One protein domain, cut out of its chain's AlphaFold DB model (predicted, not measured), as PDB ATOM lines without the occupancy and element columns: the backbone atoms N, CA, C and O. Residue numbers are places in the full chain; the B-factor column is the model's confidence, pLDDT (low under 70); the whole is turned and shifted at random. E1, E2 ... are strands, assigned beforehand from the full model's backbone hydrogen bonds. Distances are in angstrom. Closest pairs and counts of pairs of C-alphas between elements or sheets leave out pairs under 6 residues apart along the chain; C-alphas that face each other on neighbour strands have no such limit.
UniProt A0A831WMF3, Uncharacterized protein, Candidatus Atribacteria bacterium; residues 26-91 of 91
ATOM      1  N   LEU A  26      17.283 -20.951 -20.794       87.94
ATOM      2  CA  LEU A  26      16.034 -21.236 -21.484       87.94
ATOM      3  C   LEU A  26      16.223 -22.535 -22.257       87.94
ATOM      4  O   LEU A  26      17.130 -22.640 -23.095       87.94
ATOM      5  N   TYR A  27      15.417 -23.539 -21.925       83.81
ATOM      6  CA  TYR A  27      15.543 -24.877 -22.490       83.81
ATOM      7  C   TYR A  27      15.127 -24.877 -23.962       83.81
ATOM      8  O   TYR A  27      14.116 -24.301 -24.360       83.81
ATOM      9  N   LYS A  28      15.920 -25.530 -24.817       77.12
ATOM     10  CA  LYS A  28      15.564 -25.673 -26.235       77.12
ATOM     11  C   LYS A  28      14.227 -26.410 -26.349       77.12
ATOM     12  O   LYS A  28      13.997 -27.376 -25.628       77.12
ATOM     13  N   LYS A  29      13.389 -25.986 -27.301       79.38
ATOM     14  CA  LYS A  29      12.037 -26.522 -27.566       79.38
ATOM     15  C   LYS A  29      10.955 -26.171 -26.531       79.38
ATOM     16  O   LYS A  29       9.808 -26.540 -26.780       79.38
ATOM     17  N   SER A  30      11.249 -25.439 -25.450       88.56
ATOM     18  CA  SER A  30      10.187 -24.868 -24.608       88.56
ATOM     19  C   SER A  30       9.485 -23.725 -25.346       88.56
ATOM     20  O   SER A  30      10.124 -22.990 -26.103       88.56
ATOM     21  N   ASN A  31       8.174 -23.570 -25.154       90.81
ATOM     22  CA  ASN A  31       7.475 -22.366 -25.603       90.81
ATOM     23  C   ASN A  31       7.895 -21.197 -24.705       90.81
ATOM     24  O   ASN A  31       7.898 -21.333 -23.484       90.81
ATOM     25  N   ALA A  32       8.268 -20.070 -25.306       93.69
ATOM     26  CA  ALA A  32       8.707 -18.875 -24.597       93.69
ATOM     27  C   ALA A  32       8.123 -17.618 -25.246       93.69
ATOM     28  O   ALA A  32       7.808 -17.617 -26.441       93.69
ATOM     29  N   LYS A  33       8.006 -16.539 -24.463       95.00
ATOM     30  CA  LYS A  33       7.664 -15.212 -24.982       95.00
ATOM     31  C   LYS A  33       8.852 -14.702 -25.808       95.00
ATOM     32  O   LYS A  33       9.951 -14.523 -25.293       95.00
ATOM     33  N   LYS A  34       8.636 -14.496 -27.103       95.31
ATOM     34  CA  LYS A  34       9.595 -13.941 -28.057       95.31
ATOM     35  C   LYS A  34       9.165 -12.530 -28.420       95.31
ATOM     36  O   LYS A  34       8.014 -12.307 -28.786       95.31
ATOM     37  N   VAL A  35      10.111 -11.601 -28.368       96.06
ATOM     38  CA  VAL A  35       9.922 -10.220 -28.817       96.06
ATOM     39  C   VAL A  35      10.463 -10.113 -30.243       96.06
ATOM     40  O   VAL A  35      11.678 -10.222 -30.436       96.06
ATOM     41  N   PRO A  36       9.596  -9.994 -31.261       94.56
ATOM     42  CA  PRO A  36      10.040  -9.801 -32.633       94.56
ATOM     43  C   PRO A  36      10.468  -8.338 -32.858       94.56
ATOM     44  O   PRO A  36      10.155  -7.454 -32.063       94.56
ATOM     45  N   MET A  37      11.206  -8.062 -33.936       91.69
ATOM     46  CA  MET A  37      11.747  -6.718 -34.198       91.69
ATOM     47  C   MET A  37      10.638  -5.684 -34.456       91.69
ATOM     48  O   MET A  37      10.811  -4.496 -34.190       91.69
ATOM     49  N   GLU A  38       9.494  -6.134 -34.963       93.94
ATOM     50  CA  GLU A  38       8.290  -5.347 -35.230       93.94
ATOM     51  C   GLU A  38       7.617  -4.856 -33.941       93.94
ATOM     52  O   GLU A  38       6.917  -3.844 -33.955       93.94
ATOM     53  N   ALA A  39       7.864  -5.530 -32.812       95.56
ATOM     54  CA  ALA A  39       7.377  -5.098 -31.507       95.56
ATOM     55  C   ALA A  39       8.192  -3.934 -30.913       95.56
ATOM     56  O   ALA A  39       7.770  -3.354 -29.909       95.56
ATOM     57  N   LEU A  40       9.341  -3.593 -31.514       95.31
ATOM     58  CA  LEU A  40      10.221  -2.506 -31.084       95.31
ATOM     59  C   LEU A  40       9.971  -1.254 -31.931       95.31
ATOM     60  O   LEU A  40      10.485  -1.117 -33.047       95.31
ATOM     61  N   GLN A  41       9.185  -0.330 -31.379       95.25
ATOM     62  CA  GLN A  41       8.964   0.982 -31.982       95.25
ATOM     63  C   GLN A  41      10.171   1.903 -31.729       95.25
ATOM     64  O   GLN A  41      10.712   1.901 -30.620       95.25
ATOM     65  N   PRO A  42      10.606   2.690 -32.729       95.44
ATOM     66  CA  PRO A  42      11.638   3.711 -32.564       95.44
ATOM     67  C   PRO A  42      11.405   4.606 -31.344       95.44
ATOM     68  O   PRO A  42      10.279   5.038 -31.089       95.44
ATOM     69  N   PHE A  43      12.477   4.894 -30.603       94.19
ATOM     70  CA  PHE A  43      12.499   5.852 -29.490       94.19
ATOM     71  C   PHE A  43      11.450   5.586 -28.395       94.19
ATOM     72  O   PHE A  43      11.037   6.497 -27.681       94.19
ATOM     73  N   THR A  44      11.018   4.333 -28.252       95.06
ATOM     74  CA  THR A  44       9.945   3.938 -27.338       95.06
ATOM     75  C   THR A  44      10.440   2.858 -26.394       95.06
ATOM     76  O   THR A  44      10.897   1.815 -26.838       95.06
ATOM     77  N   LYS A  45      10.298   3.057 -25.078       95.12
ATOM     78  CA  LYS A  45      10.739   2.054 -24.093       95.12
ATOM     79  C   LYS A  45       9.869   0.791 -24.064       95.12
ATOM     80  O   LYS A  45      10.325  -0.241 -23.593       95.12
ATOM     81  N   THR A  46       8.616   0.883 -24.504       96.31
ATOM     82  CA  THR A  46       7.603  -0.163 -24.333       96.31
ATOM     83  C   THR A  46       7.637  -1.180 -25.466       96.31
ATOM     84  O   THR A  46       7.560  -0.822 -26.644       96.31
ATOM     85  N   ILE A  47       7.656  -2.459 -25.096       97.25
ATOM     86  CA  ILE A  47       7.480  -3.582 -26.018       97.25
ATOM     87  C   ILE A  47       5.993  -3.696 -26.356       97.25
ATOM     88  O   ILE A  47       5.172  -3.921 -25.471       97.25
ATOM     89  N   GLN A  48       5.639  -3.529 -27.633       97.06
ATOM     90  CA  GLN A  48       4.231  -3.448 -28.048       97.06
ATOM     91  C   GLN A  48       3.497  -4.785 -27.921       97.06
ATOM     92  O   GLN A  48       2.319  -4.829 -27.580       97.06
ATOM     93  N   PHE A  49       4.189  -5.882 -28.226       96.81
ATOM     94  CA  PHE A  49       3.644  -7.230 -28.149       96.81
ATOM     95  C   PHE A  49       4.765  -8.271 -28.082       96.81
ATOM     96  O   PHE A  49       5.925  -8.005 -28.398       96.81
ATOM     97  N   PHE A  50       4.402  -9.493 -27.710       96.75
ATOM     98  CA  PHE A  50       5.254 -10.671 -27.813       96.75
ATOM     99  C   PHE A  50       4.468 -11.805 -28.469       96.75
ATOM    100  O   PHE A  50       3.239 -11.796 -28.502       96.75
ATOM    101  N   VAL A  51       5.183 -12.805 -28.971       96.25
ATOM    102  CA  VAL A  51       4.591 -14.036 -29.503       96.25
ATOM    103  C   VAL A  51       5.063 -15.230 -28.687       96.25
ATOM    104  O   VAL A  51       6.187 -15.237 -28.189       96.25
ATOM    105  N   LEU A  52       4.221 -16.251 -28.544       94.94
ATOM    106  CA  LEU A  52       4.638 -17.529 -27.972       94.94
ATOM    107  C   LEU A  52       5.191 -18.413 -29.088       94.94
ATOM    108  O   LEU A  52       4.467 -18.796 -30.004       94.94
ATOM    109  N   GLU A  53       6.477 -18.749 -29.013       93.81
ATOM    110  CA  GLU A  53       7.126 -19.641 -29.975       93.81
ATOM    111  C   GLU A  53       8.045 -20.628 -29.248       93.81
ATOM    112  O   GLU A  53       8.602 -20.323 -28.190       93.81
ATOM    113  N   ARG A  54       8.251 -21.814 -29.833       93.19
ATOM    114  CA  ARG A  54       9.320 -22.713 -29.391       93.19
ATOM    115  C   ARG A  54      10.666 -22.011 -29.505       93.19
ATOM    116  O   ARG A  54      11.044 -21.552 -30.583       93.19
ATOM    117  N   TYR A  55      11.428 -22.017 -28.418       92.12
ATOM    118  CA  TYR A  55      12.764 -21.453 -28.397       92.12
ATOM    119  C   TYR A  55      13.707 -22.245 -29.316       92.12
ATOM    120  O   TYR A  55      14.022 -23.417 -29.069       92.12
ATOM    121  N   LYS A  56      14.146 -21.580 -30.390       90.06
ATOM    122  CA  LYS A  56      15.082 -22.096 -31.407       90.06
ATOM    123  C   LYS A  56      16.489 -21.495 -31.285       90.06
ATOM    124  O   LYS A  56      17.402 -21.963 -31.956       90.06
ATOM    125  N   GLY A  57      16.674 -20.489 -30.429       88.25
ATOM    126  CA  GLY A  57      17.911 -19.717 -30.292       88.25
ATOM    127  C   GLY A  57      17.638 -18.214 -30.219       88.25
ATOM    128  O   GLY A  57      16.485 -17.787 -30.273       88.25
ATOM    129  N   GLY A  58      18.703 -17.419 -30.112       88.75
ATOM    130  CA  GLY A  58      18.629 -15.964 -29.980       88.75
ATOM    131  C   GLY A  58      19.128 -15.465 -28.627       88.75
ATOM    132  O   GLY A  58      19.633 -16.232 -27.808       88.75
ATOM    133  N   VAL A  59      19.013 -14.152 -28.428       91.88
ATOM    134  CA  VAL A  59      19.326 -13.510 -27.148       91.88
ATOM    135  C   VAL A  59      18.173 -13.783 -26.184       91.88
ATOM    136  O   VAL A  59      17.006 -13.720 -26.570       91.88
ATOM    137  N   LYS A  60      18.518 -14.126 -24.948       93.81
ATOM    138  CA  LYS A  60      17.574 -14.329 -23.848       93.81
ATOM    139  C   LYS A  60      17.515 -13.050 -23.023       93.81
ATOM    140  O   LYS A  60      18.486 -12.299 -23.010       93.81
ATOM    141  N   PHE A  61      16.398 -12.827 -22.351       95.00
ATOM    142  CA  PHE A  61      16.172 -11.635 -21.550       95.00
ATOM    143  C   PHE A  61      15.265 -11.959 -20.364       95.00
ATOM    144  O   PHE A  61      14.507 -12.933 -20.405       95.00
ATOM    145  N   ARG A  62      15.331 -11.122 -19.334       94.81
ATOM    146  CA  ARG A  62      14.502 -11.168 -18.126       94.81
ATOM    147  C   ARG A  62      13.930  -9.782 -17.819       94.81
ATOM    148  O   ARG A  62      14.364  -8.791 -18.405       94.81
ATOM    149  N   ASN A  63      12.975  -9.702 -16.893       95.75
ATOM    150  CA  ASN A  63      12.503  -8.408 -16.395       95.75
ATOM    151  C   ASN A  63      13.679  -7.594 -15.831       95.75
ATOM    152  O   ASN A  63      14.495  -8.124 -15.079       95.75
ATOM    153  N   GLY A  64      13.764  -6.317 -16.197       94.88
ATOM    154  CA  GLY A  64      14.882  -5.441 -15.846       94.88
ATOM    155  C   GLY A  64      15.922  -5.250 -16.949       94.88
ATOM    156  O   GLY A  64      16.693  -4.292 -16.883       94.88
ATOM    157  N   ASP A  65      15.925  -6.095 -17.983       96.25
ATOM    158  CA  ASP A  65      16.843  -5.937 -19.108       96.25
ATOM    159  C   ASP A  65      16.419  -4.786 -20.033       96.25
ATOM    160  O   ASP A  65      15.232  -4.539 -20.272       96.25
ATOM    161  N   THR A  66      17.414  -4.118 -20.626       95.69
ATOM    162  CA  THR A  66      17.214  -3.224 -21.776       95.69
ATOM    163  C   THR A  66      17.624  -3.944 -23.056       95.69
ATOM    164  O   THR A  66      18.795  -4.261 -23.261       95.69
ATOM    165  N   LEU A  67      16.662  -4.183 -23.943       95.81
ATOM    166  CA  LEU A  67      16.891  -4.712 -25.280       95.81
ATOM    167  C   LEU A  67      17.423  -3.611 -26.191       95.81
ATOM    168  O   LEU A  67      16.868  -2.515 -26.249       95.81
ATOM    169  N   VAL A  68      18.463  -3.934 -26.955       93.50
ATOM    170  CA  VAL A  68      19.084  -3.034 -27.930       93.50
ATOM    171  C   VAL A  68      19.208  -3.772 -29.259       93.50
ATOM    172  O   VAL A  68      19.744  -4.884 -29.316       93.50
ATOM    173  N   ALA A  69      18.704  -3.182 -30.345       93.56
ATOM    174  CA  ALA A  69      18.865  -3.763 -31.672       93.56
ATOM    175  C   ALA A  69      20.355  -3.856 -32.043       93.56
ATOM    176  O   ALA A  69      21.087  -2.875 -31.980       93.56
ATOM    177  N   ARG A  70      20.811  -5.042 -32.465       90.31
ATOM    178  CA  ARG A  70      22.222  -5.275 -32.836       90.31
ATOM    179  C   ARG A  70      22.590  -4.815 -34.250       90.31
ATOM    180  O   ARG A  70      23.764  -4.834 -34.593       90.31
ATOM    181  N   ILE A  71      21.603  -4.484 -35.081       88.38
ATOM    182  CA  ILE A  71      21.800  -4.165 -36.501       88.38
ATOM    183  C   ILE A  71      21.548  -2.682 -36.779       88.38
ATOM    184  O   ILE A  71      20.638  -2.075 -36.209       88.38
ATOM    185  N   THR A  72      22.306  -2.128 -37.716       89.12
ATOM    186  CA  THR A  72      22.092  -0.796 -38.300       89.12
ATOM    187  C   THR A  72      21.150  -0.931 -39.508       89.12
ATOM    188  O   THR A  72      21.258  -1.922 -40.231       89.12
ATOM    189  N   PRO A  73      20.174  -0.029 -39.729       90.69
ATOM    190  CA  PRO A  73      19.932   1.240 -39.033       90.69
ATOM    191  C   PRO A  73      19.042   1.123 -37.786       90.69
ATOM    192  O   PRO A  73      18.673   2.130 -37.199       90.69
ATOM    193  N   SER A  74      18.654  -0.085 -37.359       91.50
ATOM    194  CA  SER A  74      17.682  -0.245 -36.261       91.50
ATOM    195  C   SER A  74      18.151   0.381 -34.944       91.50
ATOM    196  O   SER A  74      17.343   1.009 -34.264       91.50
ATOM    197  N   LEU A  75      19.435   0.253 -34.600       90.38
ATOM    198  CA  LEU A  75      19.998   0.896 -33.411       90.38
ATOM    199  C   LEU A  75      19.956   2.428 -33.494       90.38
ATOM    200  O   LEU A  75      19.514   3.084 -32.556       90.38
ATOM    201  N   GLU A  76      20.384   2.989 -34.625       92.50
ATOM    202  CA  GLU A  76      20.407   4.440 -34.873       92.50
ATOM    203  C   GLU A  76      18.996   5.033 -34.881       92.50
ATOM    204  O   GLU A  76      18.767   6.127 -34.372       92.50
ATOM    205  N   ASN A  77      18.024   4.252 -35.349       93.50
ATOM    206  CA  ASN A  77      16.603   4.575 -35.286       93.50
ATOM    207  C   ASN A  77      15.998   4.342 -33.889       93.50
ATOM    208  O   ASN A  77      14.780   4.262 -33.750       93.50
ATOM    209  N   GLY A  78      16.821   4.170 -32.853       92.62
ATOM    210  CA  GLY A  78      16.371   4.095 -31.469       92.62
ATOM    211  C   GLY A  78      15.520   2.867 -31.156       92.62
ATOM    212  O   GLY A  78      14.651   2.950 -30.286       92.62
ATOM    213  N   LYS A  79      15.715   1.737 -31.853       94.94
ATOM    214  CA  LYS A  79      15.043   0.477 -31.496       94.94
ATOM    215  C   LYS A  79      15.679  -0.128 -30.251       94.94
ATOM    216  O   LYS A  79      16.543  -1.008 -30.312       94.94
ATOM    217  N   THR A  80      15.212   0.367 -29.117       95.62
ATOM    218  CA  THR A  80      15.546  -0.093 -27.772       95.62
ATOM    219  C   THR A  80      14.263  -0.293 -26.986       95.62
ATOM    220  O   THR A  80      13.323   0.455 -27.216       95.62
ATOM    221  N   ALA A  81      14.209  -1.234 -26.048       96.88
ATOM    222  CA  ALA A  81      13.042  -1.387 -25.179       96.88
ATOM    223  C   ALA A  81      13.411  -1.969 -23.813       96.88
ATOM    224  O   ALA A  81      14.431  -2.636 -23.677       96.88
ATOM    225  N   TYR A  82      12.576  -1.727 -22.812       97.44
ATOM    226  CA  TYR A  82      12.723  -2.248 -21.459       97.44
ATOM    227  C   TYR A  82      11.792  -3.443 -21.250       97.44
ATOM    228  O   TYR A  82      10.653  -3.436 -21.718       97.44
ATOM    229  N   VAL A  83      12.283  -4.477 -20.572       97.12
ATOM    230  CA  VAL A  83      11.507  -5.687 -20.286       97.12
ATOM    231  C   VAL A  83      10.875  -5.582 -18.900       97.12
ATOM    232  O   VAL A  83      11.580  -5.601 -17.894       97.12
ATOM    233  N   ASP A  84       9.548  -5.529 -18.846       96.12
ATOM    234  CA  ASP A  84       8.755  -5.475 -17.607       96.12
ATOM    235  C   ASP A  84       7.466  -6.324 -17.659       96.12
ATOM    236  O   ASP A  84       6.621  -6.237 -16.772       96.12
ATOM    237  N   PHE A  85       7.306  -7.156 -18.693       94.31
ATOM    238  CA  PHE A  85       6.054  -7.869 -18.992       94.31
ATOM    239  C   PHE A  85       6.102  -9.382 -18.719       94.31
ATOM    240  O   PHE A  85       5.116 -10.092 -18.958       94.31
ATOM    241  N   LEU A  86       7.254  -9.928 -18.310       93.38
ATOM    242  CA  LEU A  86       7.330 -11.343 -17.953       93.38
ATOM    243  C   LEU A  86       6.616 -11.544 -16.616       93.38
ATOM    244  O   LEU A  86       6.758 -10.738 -15.702       93.38
ATOM    245  N   GLU A  87       5.830 -12.612 -16.514       87.56
ATOM    246  CA  GLU A  87       5.244 -12.990 -15.232       87.56
ATOM    247  C   GLU A  87       6.361 -13.533 -14.348       87.56
ATOM    248  O   GLU A  87       7.171 -14.342 -14.813       87.56
ATOM    249  N   ASP A  88       6.404 -13.100 -13.089       72.62
ATOM    250  CA  ASP A  88       7.291 -13.722 -12.118       72.62
ATOM    251  C   ASP A  88       6.924 -15.199 -12.018       72.62
ATOM    252  O   ASP A  88       5.762 -15.566 -11.801       72.62
ATOM    253  N   VAL A  89       7.927 -16.062 -12.174       61.44
ATOM    254  CA  VAL A  89       7.777 -17.466 -11.814       61.44
ATOM    255  C   VAL A  89       7.588 -17.476 -10.303       61.44
ATOM    256  O   VAL A  89       8.559 -17.400  -9.556       61.44
ATOM    257  N   LYS A  90       6.333 -17.507  -9.845       37.62
ATOM    258  CA  LYS A  90       6.014 -17.868  -8.467       37.62
ATOM    259  C   LYS A  90       6.557 -19.279  -8.252       37.62
ATOM    260  O   LYS A  90       5.945 -20.244  -8.704       37.62
ATOM    261  N   THR A  91       7.743 -19.374  -7.661       38.62
ATOM    262  CA  THR A  91       8.183 -20.567  -6.930       38.62
ATOM    263  C   THR A  91       7.231 -20.861  -5.788       38.62
ATOM    264  O   THR A  91       6.772 -19.884  -5.151       38.62
TER     265      THR A  91
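This is residues 26 to 91 of the 91 residues of an uncharacterized protein of Candidatus Atribacteria bacterium (UniProt A0A831WMF3). Little regular structure is here: two small hairpins of short strands, E1 with E2 and E3 with E4, stand apart from each other, and loops make up most of the rest. Of 66 printed residues, 14 are in the four named strands, E1 to E4 in chain order, with no named helix; the class is all strand. Each two-stranded sheet is antiparallel. The whole is compact, with a radius of gyration of the C-alphas of 12.4 A, yet elongated, spanning 37 by 23 by 16 A.

Look first at E1, residues 31 to 34, and E2, residues 51 to 54, an antiparallel hairpin at 137 degrees; N 34 and O 51 are 2.8 A apart, within hydrogen-bond range. In the hairpin of E3, residues 66 to 68, and E4, residues 80 to 82, antiparallel at 163 degrees, find N 67 and O 81 at 2.7 A.

Find C-alpha 31 at (7.475, -22.366, -25.603), where E1 begins; it runs 9.0 A, E2 9.9 A, E3 6.4 A and E4 7.2 A, ending at C-alpha 82, (12.723, -2.248, -21.459).

The printed part has no cut, its three links are long, and residues 89 to 91 are under pLDDT 70.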